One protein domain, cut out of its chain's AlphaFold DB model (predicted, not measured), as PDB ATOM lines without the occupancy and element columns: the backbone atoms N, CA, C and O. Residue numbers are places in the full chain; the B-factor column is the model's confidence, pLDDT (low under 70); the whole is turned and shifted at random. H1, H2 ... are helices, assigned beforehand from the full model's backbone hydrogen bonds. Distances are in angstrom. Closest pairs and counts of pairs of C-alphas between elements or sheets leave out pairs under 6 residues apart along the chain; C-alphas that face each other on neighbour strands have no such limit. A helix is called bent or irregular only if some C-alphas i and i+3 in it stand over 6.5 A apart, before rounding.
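This is residues 37 to 112 of the 112 residues of the protein "ATP synthase subunit e, mitochondrial" of Batrachochytrium dendrobatidis (strain JEL423) (UniProt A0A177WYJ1). Two helices form an L: the long helix H1 makes one arm, the shorter H2 the other, and the end of H1 comes near the first part of H2 at the corner, where a looped link of 14 residues joins them. Residues 37 to 63 of H1 and residues 96 to 112, of which 96 to 109 belong to H2, stick out as two free arms. The printed part has 76 residues, with two named helices in the order H1, H2 and no named strand; its class is all helix. It is extended, with a radius of gyration of the C-alphas of 19.5 A, and flat, spanning 57 by 43 by 17 A.

H1, residues 37 to 73, begins with C-alpha 37 at (63.538, 58.577, 160.397) and ends with C-alpha 73 at (109.486, 73.276, 136.205), a length of 54.0 A. Residues 74 to 87 hold no named element. H2, residues 88 to 109, runs 31.8 A from C-alpha 88 at (99.771, 87.096, 137.676) to C-alpha 109 at (96.754, 63.363, 116.681).

H1 and H2 are close but not clearly touching, with 1 pair of C-alphas within 8 A, those of Ala 71 and Trp 94, 7.6 A apart. Their lines stand about perpendicular, at 90 degrees. Their centres are 27.9 A apart. In H1 and H2 every O i to N i+4 pair is within hydrogen-bond range. Neither helix is bent.

The two C-alphas farthest apart, those of Lys 37 and Lys 111, are 59.1 A apart. The printed part has no cut and ends at Lys 112, the chain's last residue. The link from H1 to H2 is long. The mean pLDDT of the printed part is 78.0; residue 68, residues 70 to 85, residue 105 and residues 108 to 112 are under 70.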
ATOM      1  N   LYS A  37      62.986  58.918 161.716       94.75
ATOM      2  CA  LYS A  37      63.538  58.577 160.397       94.75
ATOM      3  C   LYS A  37      63.999  59.814 159.633       94.75
ATOM      4  O   LYS A  37      65.098  59.795 159.093       94.75
ATOM      5  N   ASP A  38      63.200  60.876 159.637       95.06
ATOM      6  CA  ASP A  38      63.537  62.127 158.956       95.06
ATOM      7  C   ASP A  38      64.802  62.746 159.566       95.06
ATOM      8  O   ASP A  38      65.740  63.073 158.847       95.06
ATOM      9  N   ARG A  39      64.901  62.779 160.904       94.12
ATOM     10  CA  ARG A  39      66.123  63.236 161.586       94.12
ATOM     11  C   ARG A  39      67.344  62.382 161.258       94.12
ATOM     12  O   ARG A  39      68.416  62.936 161.048       94.12
ATOM     13  N   ALA A  40      67.201  61.058 161.223       94.88
ATOM     14  CA  ALA A  40      68.307  60.173 160.865       94.88
ATOM     15  C   ALA A  40      68.784  60.429 159.424       94.88
ATOM     16  O   ALA A  40      69.984  60.568 159.189       94.88
ATOM     17  N   ALA A  41      67.850  60.589 158.483       94.69
ATOM     18  CA  ALA A  41      68.167  60.920 157.098       94.69
ATOM     19  C   ALA A  41      68.863  62.287 156.972       94.69
ATOM     20  O   ALA A  41      69.808  62.427 156.198       94.69
ATOM     21  N   ASP A  42      68.444  63.286 157.752       94.56
ATOM     22  CA  ASP A  42      69.095  64.598 157.762       94.56
ATOM     23  C   ASP A  42      70.521  64.527 158.321       94.56
ATOM     24  O   ASP A  42      71.429  65.142 157.761       94.56
ATOM     25  N   THR A  43      70.758  63.728 159.369       95.38
ATOM     26  CA  THR A  43      72.120  63.519 159.887       95.38
ATOM     27  C   THR A  43      73.028  62.802 158.889       95.38
ATOM     28  O   THR A  43      74.190  63.175 158.748       95.38
ATOM     29  N   GLU A  44      72.504  61.817 158.156       92.56
ATOM     30  CA  GLU A  44      73.261  61.099 157.128       92.56
ATOM     31  C   GLU A  44      73.628  62.024 155.959       92.56
ATOM     32  O   GLU A  44      74.779  62.042 155.524       92.56
ATOM     33  N   LYS A  45      72.687  62.863 155.507       94.38
ATOM     34  CA  LYS A  45      72.952  63.885 154.482       94.38
ATOM     35  C   LYS A  45      74.003  64.891 154.938       94.38
ATOM     36  O   LYS A  45      74.900  65.215 154.167       94.38
ATOM     37  N   ALA A  46      73.907  65.377 156.176       95.62
ATOM     38  CA  ALA A  46      74.889  66.307 156.723       95.62
ATOM     39  C   ALA A  46      76.291  65.682 156.750       95.62
ATOM     40  O   ALA A  46      77.254  66.308 156.314       95.62
ATOM     41  N   HIS A  47      76.400  64.424 157.184       94.69
ATOM     42  CA  HIS A  47      77.664  63.694 157.178       94.69
ATOM     43  C   HIS A  47      78.205  63.476 155.757       94.69
ATOM     44  O   HIS A  47      79.395  63.653 155.511       94.69
ATOM     45  N   HIS A  48      77.338  63.136 154.801       94.44
ATOM     46  CA  HIS A  48      77.732  63.005 153.400       94.44
ATOM     47  C   HIS A  48      78.270  64.323 152.829       94.44
ATOM     48  O   HIS A  48      79.311  64.324 152.180       94.44
ATOM     49  N   ASN A  49      77.605  65.444 153.117       94.19
ATOM     50  CA  ASN A  49      78.052  66.760 152.669       94.19
ATOM     51  C   ASN A  49      79.432  67.115 153.234       94.19
ATOM     52  O   ASN A  49      80.277  67.584 152.480       94.19
ATOM     53  N   LEU A  50      79.690  66.818 154.513       94.69
ATOM     54  CA  LEU A  50      81.010  67.027 155.118       94.69
ATOM     55  C   LEU A  50      82.100  66.224 154.398       94.69
ATOM     56  O   LEU A  50      83.127  66.783 154.035       94.69
ATOM     57  N   LEU A  51      81.857  64.941 154.110       93.94
ATOM     58  CA  LEU A  51      82.818  64.115 153.368       93.94
ATOM     59  C   LEU A  51      83.082  64.650 151.954       93.94
ATOM     60  O   LEU A  51      84.208  64.581 151.464       93.94
ATOM     61  N   VAL A  52      82.053  65.174 151.285       94.19
ATOM     62  CA  VAL A  52      82.190  65.787 149.956       94.19
ATOM     63  C   VAL A  52      83.004  67.077 150.032       94.19
ATOM     64  O   VAL A  52      83.870  67.296 149.186       94.19
ATOM     65  N   GLU A  53      82.764  67.917 151.037       93.69
ATOM     66  CA  GLU A  53      83.538  69.140 151.268       93.69
ATOM     67  C   GLU A  53      85.005  68.824 151.577       93.69
ATOM     68  O   GLU A  53      85.897  69.392 150.948       93.69
ATOM     69  N   GLU A  54      85.272  67.857 152.455       90.25
ATOM     70  CA  GLU A  54      86.628  67.389 152.761       90.25
ATOM     71  C   GLU A  54      87.337  66.847 151.513       90.25
ATOM     72  O   GLU A  54      88.485  67.208 151.239       90.25
ATOM     73  N   ALA A  55      86.650  66.020 150.719       90.06
ATOM     74  CA  ALA A  55      87.195  65.479 149.479       90.06
ATOM     75  C   ALA A  55      87.491  66.582 148.456       90.06
ATOM     76  O   ALA A  55      88.526  66.542 147.786       90.06
ATOM     77  N   ARG A  56      86.617  67.588 148.350       90.38
ATOM     78  CA  ARG A  56      86.815  68.740 147.469       90.38
ATOM     79  C   ARG A  56      88.037  69.552 147.883       90.38
ATOM     80  O   ARG A  56      88.888  69.817 147.039       90.38
ATOM     81  N   VAL A  57      88.165  69.881 149.166       89.50
ATOM     82  CA  VAL A  57      89.323  70.621 149.693       89.50
ATOM     83  C   VAL A  57      90.616  69.831 149.481       89.50
ATOM     84  O   VAL A  57      91.625  70.389 149.050       89.50
ATOM     85  N   ALA A  58      90.600  68.517 149.721       87.50
ATOM     86  CA  ALA A  58      91.756  67.658 149.481       87.50
ATOM     87  C   ALA A  58      92.138  67.596 147.992       87.50
ATOM     88  O   ALA A  58      93.326  67.635 147.660       87.50
ATOM     89  N   TYR A  59      91.146  67.527 147.098       86.06
ATOM     90  CA  TYR A  59      91.363  67.547 145.655       86.06
ATOM     91  C   TYR A  59      91.944  68.882 145.190       86.06
ATOM     92  O   TYR A  59      92.950  68.879 144.486       86.06
ATOM     93  N   GLU A  60      91.374  70.008 145.617       82.94
ATOM     94  CA  GLU A  60      91.880  71.348 145.296       82.94
ATOM     95  C   GLU A  60      93.322  71.517 145.805       82.94
ATOM     96  O   GLU A  60      94.205  71.929 145.052       82.94
ATOM     97  N   ALA A  61      93.619  71.076 147.031       82.44
ATOM     98  CA  ALA A  61      94.977  71.095 147.569       82.44
ATOM     99  C   ALA A  61      95.951  70.212 146.768       82.44
ATOM    100  O   ALA A  61      97.108  70.589 146.558       82.44
ATOM    101  N   HIS A  62      95.517  69.032 146.319       82.69
ATOM    102  CA  HIS A  62      96.333  68.153 145.482       82.69
ATOM    103  C   HIS A  62      96.557  68.750 144.088       82.69
ATOM    104  O   HIS A  62      97.695  68.807 143.620       82.69
ATOM    105  N   TYR A  63      95.498  69.241 143.447       82.06
ATOM    106  CA  TYR A  63      95.554  69.891 142.144       82.06
ATOM    107  C   TYR A  63      96.508  71.089 142.178       82.06
ATOM    108  O   TYR A  63      97.458  71.144 141.396       82.06
ATOM    109  N   ASN A  64      96.370  71.963 143.177       77.12
ATOM    110  CA  ASN A  64      97.251  73.112 143.372       77.12
ATOM    111  C   ASN A  64      98.710  72.688 143.591       77.12
ATOM    112  O   ASN A  64      99.619  73.340 143.080       77.12
ATOM    113  N   LYS A  65      98.977  71.579 144.297       78.56
ATOM    114  CA  LYS A  65     100.341  71.029 144.432       78.56
ATOM    115  C   LYS A  65     100.902  70.541 143.097       78.56
ATOM    116  O   LYS A  65     102.054  70.838 142.790       78.56
ATOM    117  N   THR A  66     100.108  69.819 142.304       77.56
ATOM    118  CA  THR A  66     100.546  69.328 140.988       77.56
ATOM    119  C   THR A  66     100.806  70.468 140.008       77.56
ATOM    120  O   THR A  66     101.851  70.485 139.359       77.56
ATOM    121  N   GLN A  67      99.930  71.474 139.977       71.12
ATOM    122  CA  GLN A  67     100.095  72.649 139.128       71.12
ATOM    123  C   GLN A  67     101.281  73.504 139.571       71.12
ATOM    124  O   GLN A  67     102.063  73.940 138.737       71.12
ATOM    125  N   ASN A  68     101.504  73.663 140.879       67.38
ATOM    126  CA  ASN A  68     102.714  74.303 141.393       67.38
ATOM    127  C   ASN A  68     103.996  73.554 141.000       67.38
ATOM    128  O   ASN A  68     105.014  74.188 140.735       67.38
ATOM    129  N   ALA A  69     103.980  72.219 140.965       72.38
ATOM    130  CA  ALA A  69     105.139  71.434 140.544       72.38
ATOM    131  C   ALA A  69     105.434  71.597 139.042       72.38
ATOM    132  O   ALA A  69     106.598  71.739 138.664       72.38
ATOM    133  N   LEU A  70     104.393  71.621 138.201       69.81
ATOM    134  CA  LEU A  70     104.509  71.874 136.761       69.81
ATOM    135  C   LEU A  70     104.968  73.313 136.481       69.81
ATOM    136  O   LEU A  70     105.938  73.519 135.761       69.81
ATOM    137  N   ALA A  71     104.357  74.299 137.138       65.06
ATOM    138  CA  ALA A  71     104.693  75.713 136.993       65.06
ATOM    139  C   ALA A  71     106.139  76.021 137.427       65.06
ATOM    140  O   ALA A  71     106.856  76.745 136.737       65.06
ATOM    141  N   LYS A  72     106.619  75.406 138.520       69.69
ATOM    142  CA  LYS A  72     108.022  75.530 138.956       69.69
ATOM    143  C   LYS A  72     109.012  74.953 137.951       69.69
ATOM    144  O   LYS A  72     110.108  75.491 137.817       69.69
ATOM    145  N   LYS A  73     108.649  73.872 137.256       69.50
ATOM    146  CA  LYS A  73     109.486  73.276 136.205       69.50
ATOM    147  C   LYS A  73     109.664  74.235 135.023       69.50
ATOM    148  O   LYS A  73     110.750  74.283 134.454       69.50
ATOM    149  N   ASP A  74     108.640  75.030 134.731       64.69
ATOM    150  CA  ASP A  74     108.623  75.999 133.631       64.69
ATOM    151  C   ASP A  74     109.057  77.419 134.064       64.69
ATOM    152  O   ASP A  74     108.997  78.361 133.277       64.69
ATOM    153  N   GLY A  75     109.544  77.582 135.303       65.06
ATOM    154  CA  GLY A  75     110.155  78.823 135.799       65.06
ATOM    155  C   GLY A  75     109.203  79.820 136.474       65.06
ATOM    156  O   GLY A  75     109.625  80.933 136.793       65.06
ATOM    157  N   VAL A  76     107.948  79.446 136.737       67.88
ATOM    158  CA  VAL A  76     106.985  80.270 137.488       67.88
ATOM    159  C   VAL A  76     107.123  79.983 138.990       67.88
ATOM    160  O   VAL A  76     107.031  78.839 139.435       67.88
ATOM    161  N   ALA A  77     107.376  81.028 139.788       62.38
ATOM    162  CA  ALA A  77     107.750  80.905 141.204       62.38
ATOM    163  C   ALA A  77     106.629  80.349 142.106       62.38
ATOM    164  O   ALA A  77     106.915  79.622 143.064       62.38
ATOM    165  N   SER A  78     105.368  80.666 141.802       60.62
ATOM    166  CA  SER A  78     104.192  80.153 142.505       60.62
ATOM    167  C   SER A  78     102.934  80.276 141.644       60.62
ATOM    168  O   SER A  78     102.745  81.269 140.948       60.62
ATOM    169  N   CYS A  79     102.088  79.253 141.708       59.69
ATOM    170  CA  CYS A  79     100.796  79.108 141.036       59.69
ATOM    171  C   CYS A  79      99.625  79.386 142.009       59.69
ATOM    172  O   CYS A  79      98.465  79.308 141.626       59.69
ATOM    173  N   ASP A  80      99.936  79.669 143.280       63.50
ATOM    174  CA  ASP A  80      98.973  79.948 144.347       63.50
ATOM    175  C   ASP A  80      98.712  81.458 144.460       63.50
ATOM    176  O   ASP A  80      99.649  82.220 144.727       63.50
ATOM    177  N   SER A  81      97.456  81.876 144.274       65.81
ATOM    178  CA  SER A  81      97.024  83.281 144.305       65.81
ATOM    179  C   SER A  81      97.277  83.964 145.644       65.81
ATOM    180  O   SER A  81      97.433  85.182 145.688       65.81
ATOM    181  N   ASP A  82      97.351  83.184 146.724       68.50
ATOM    182  CA  ASP A  82      97.496  83.704 148.084       68.50
ATOM    183  C   ASP A  82      98.972  83.846 148.493       68.50
ATOM    184  O   ASP A  82      99.302  84.329 149.580       68.50
ATOM    185  N   SER A  83      99.899  83.442 147.619       65.31
ATOM    186  CA  SER A  83     101.330  83.509 147.892       65.31
ATOM    187  C   SER A  83     101.931  84.883 147.565       65.31
ATOM    188  O   SER A  83     101.680  85.474 146.520       65.31
ATOM    189  N   ILE A  84     102.824  85.365 148.436       67.31
ATOM    190  CA  ILE A  84     103.517  86.667 148.299       67.31
ATOM    191  C   ILE A  84     104.396  86.728 147.028       67.31
ATOM    192  O   ILE A  84     104.761  87.801 146.560       67.31
ATOM    193  N   PHE A  85     104.738  85.568 146.463       66.62
ATOM    194  CA  PHE A  85     105.556  85.429 145.256       66.62
ATOM    195  C   PHE A  85     104.727  85.160 143.990       66.62
ATOM    196  O   PHE A  85     105.303  84.808 142.958       66.62
ATOM    197  N   PHE A  86     103.397  85.274 144.066       73.00
ATOM    198  CA  PHE A  86     102.521  85.124 142.910       73.00
ATOM    199  C   PHE A  86     102.698  86.300 141.944       73.00
ATOM    200  O   PHE A  86     102.580  87.463 142.327       73.00
ATOM    201  N   ASP A  87     102.971  85.986 140.681       74.94
ATOM    202  CA  ASP A  87     103.089  86.955 139.592       74.94
ATOM    203  C   ASP A  87     102.048  86.605 138.519       74.94
ATOM    204  O   ASP A  87     102.204  85.632 137.773       74.94
ATOM    205  N   ALA A  88     100.955  87.373 138.490       70.75
ATOM    206  CA  ALA A  88      99.771  87.096 137.676       70.75
ATOM    207  C   ALA A  88     100.064  87.110 136.164       70.75
ATOM    208  O   ALA A  88      99.500  86.312 135.409       70.75
ATOM    209  N   ASP A  89     100.986  87.968 135.722       72.69
ATOM    210  CA  ASP A  89     101.347  88.087 134.307       72.69
ATOM    211  C   ASP A  89     102.178  86.885 133.848       72.69
ATOM    212  O   ASP A  89     102.003  86.372 132.742       72.69
ATOM    213  N   LYS A  90     103.064  86.365 134.704       73.38
ATOM    214  CA  LYS A  90     103.829  85.148 134.386       73.38
ATOM    215  C   LYS A  90     102.960  83.897 134.435       73.38
ATOM    216  O   LYS A  90     103.118  83.013 133.596       73.38
ATOM    217  N   TRP A  91     102.037  83.834 135.390       74.81
ATOM    218  CA  TRP A  91     101.103  82.722 135.515       74.81
ATOM    219  C   TRP A  91     100.144  82.628 134.322       74.81
ATOM    220  O   TRP A  91      99.994  81.557 133.737       74.81
ATOM    221  N   SER A  92      99.540  83.750 133.916       77.00
ATOM    222  CA  SER A  92      98.610  83.787 132.778       77.00
ATOM    223  C   SER A  92      99.285  83.402 131.461       77.00
ATOM    224  O   SER A  92      98.745  82.588 130.714       77.00
ATOM    225  N   ASN A  93     100.499  83.899 131.208       80.06
ATOM    226  CA  ASN A  93     101.279  83.522 130.027       80.06
ATOM    227  C   ASN A  93     101.624  82.025 129.999       80.06
ATOM    228  O   ASN A  93     101.547  81.396 128.946       80.06
ATOM    229  N   TRP A  94     101.962  81.431 131.147       80.19
ATOM    230  CA  TRP A  94     102.207  79.990 131.251       80.19
ATOM    231  C   TRP A  94     100.936  79.157 131.023       80.19
ATOM    232  O   TRP A  94     100.973  78.168 130.292       80.19
ATOM    233  N   ALA A  95      99.799  79.576 131.583       77.94
ATOM    234  CA  ALA A  95      98.522  78.882 131.412       77.94
ATOM    235  C   ALA A  95      98.032  78.911 129.952       77.94
ATOM    236  O   ALA A  95      97.564  77.899 129.430       77.94
ATOM    237  N   VAL A  96      98.178  80.048 129.263       81.25
ATOM    238  CA  VAL A  96      97.872  80.160 127.826       81.25
ATOM    239  C   VAL A  96      98.803  79.264 127.004       81.25
ATOM    240  O   VAL A  96      98.329  78.521 126.148       81.25
ATOM    241  N   ALA A  97     100.101  79.245 127.324       76.44
ATOM    242  CA  ALA A  97     101.068  78.393 126.638       76.44
ATOM    243  C   ALA A  97     100.782  76.885 126.800       76.44
ATOM    244  O   ALA A  97     101.060  76.118 125.877       76.44
ATOM    245  N   GLN A  98     100.207  76.443 127.928       76.31
ATOM    246  CA  GLN A  98      99.750  75.053 128.084       76.31
ATOM    247  C   GLN A  98      98.573  74.717 127.162       76.31
ATOM    248  O   GLN A  98      98.620  73.691 126.484       76.31
ATOM    249  N   ASN A  99      97.560  75.582 127.086       79.25
ATOM    250  CA  ASN A  99      96.406  75.366 126.204       79.25
ATOM    251  C   ASN A  99      96.823  75.329 124.726       79.25
ATOM    252  O   ASN A  99      96.399  74.445 123.981       79.25
ATOM    253  N   ASP A 100      97.719  76.229 124.313       78.06
ATOM    254  CA  ASP A 100      98.253  76.249 122.949       78.06
ATOM    255  C   ASP A 100      99.040  74.964 122.616       78.06
ATOM    256  O   ASP A 100      98.978  74.457 121.490       78.06
ATOM    257  N   ALA A 101      99.765  74.404 123.593       73.25
ATOM    258  CA  ALA A 101     100.496  73.148 123.438       73.25
ATOM    259  C   ALA A 101      99.561  71.928 123.325       73.25
ATOM    260  O   ALA A 101      99.814  71.036 122.506       73.25
ATOM    261  N   GLU A 102      98.472  71.888 124.095       73.81
ATOM    262  CA  GLU A 102      97.451  70.836 124.010       73.81
ATOM    263  C   GLU A 102      96.677  70.890 122.685       73.81
ATOM    264  O   GLU A 102      96.519  69.862 122.020       73.81
ATOM    265  N   ASP A 103      96.292  72.083 122.227       75.56
ATOM    266  CA  ASP A 103      95.633  72.283 120.933       75.56
ATOM    267  C   ASP A 103      96.534  71.893 119.753       75.56
ATOM    268  O   ASP A 103      96.074  71.330 118.750       75.56
ATOM    269  N   ALA A 104      97.837  72.167 119.850       71.31
ATOM    270  CA  ALA A 104      98.811  71.720 118.861       71.31
ATOM    271  C   ALA A 104      98.949  70.186 118.850       71.31
ATOM    272  O   ALA A 104      98.992  69.578 117.773       71.31
ATOM    273  N   ALA A 105      98.961  69.546 120.023       69.31
ATOM    274  CA  ALA A 105      99.016  68.090 120.154       69.31
ATOM    275  C   ALA A 105      97.738  67.403 119.632       69.31
ATOM    276  O   ALA A 105      97.831  66.391 118.931       69.31
ATOM    277  N   ALA A 106      96.559  67.976 119.887       73.19
ATOM    278  CA  ALA A 106      95.275  67.492 119.379       73.19
ATOM    279  C   ALA A 106      95.174  67.588 117.845       73.19
ATOM    280  O   ALA A 106      94.685  66.675 117.179       73.19
ATOM    281  N   LYS A 107      95.706  68.661 117.244       73.38
ATOM    282  CA  LYS A 107      95.782  68.801 115.777       73.38
ATOM    283  C   LYS A 107      96.752  67.803 115.139       73.38
ATOM    284  O   LYS A 107      96.534  67.387 114.003       73.38
ATOM    285  N   LEU A 108      97.814  67.414 115.844       66.69
ATOM    286  CA  LEU A 108      98.768  66.392 115.399       66.69
ATOM    287  C   LEU A 108      98.195  64.972 115.491       66.69
ATOM    288  O   LEU A 108      98.464  64.159 114.605       66.69
ATOM    289  N   SER A 109      97.401  64.670 116.521       67.19
ATOM    290  CA  SER A 109      96.754  63.363 116.681       67.19
ATOM    291  C   SER A 109      95.566  63.168 115.737       67.19
ATOM    292  O   SER A 109      95.397  62.070 115.224       67.19
ATOM    293  N   ALA A 110      94.811  64.225 115.425       68.00
ATOM    294  CA  ALA A 110      93.720  64.188 114.443       68.00
ATOM    295  C   ALA A 110      94.195  64.051 112.980       68.00
ATOM    296  O   ALA A 110      93.388  63.809 112.084       68.00
ATOM    297  N   LYS A 111      95.494  64.249 112.723       57.56
ATOM    298  CA  LYS A 111      96.113  64.156 111.389       57.56
ATOM    299  C   LYS A 111      96.751  62.784 111.113       57.56
ATOM    300  O   LYS A 111      97.267  62.583 110.013       57.56
ATOM    301  N   LYS A 112      96.758  61.886 112.104       49.97
ATOM    302  CA  LYS A 112      97.148  60.471 111.988       49.97
ATOM    303  C   LYS A 112      95.922  59.609 111.724       49.97
ATOM    304  O   LYS A 112      96.094  58.622 110.980       49.97
TER     305      LYS A 112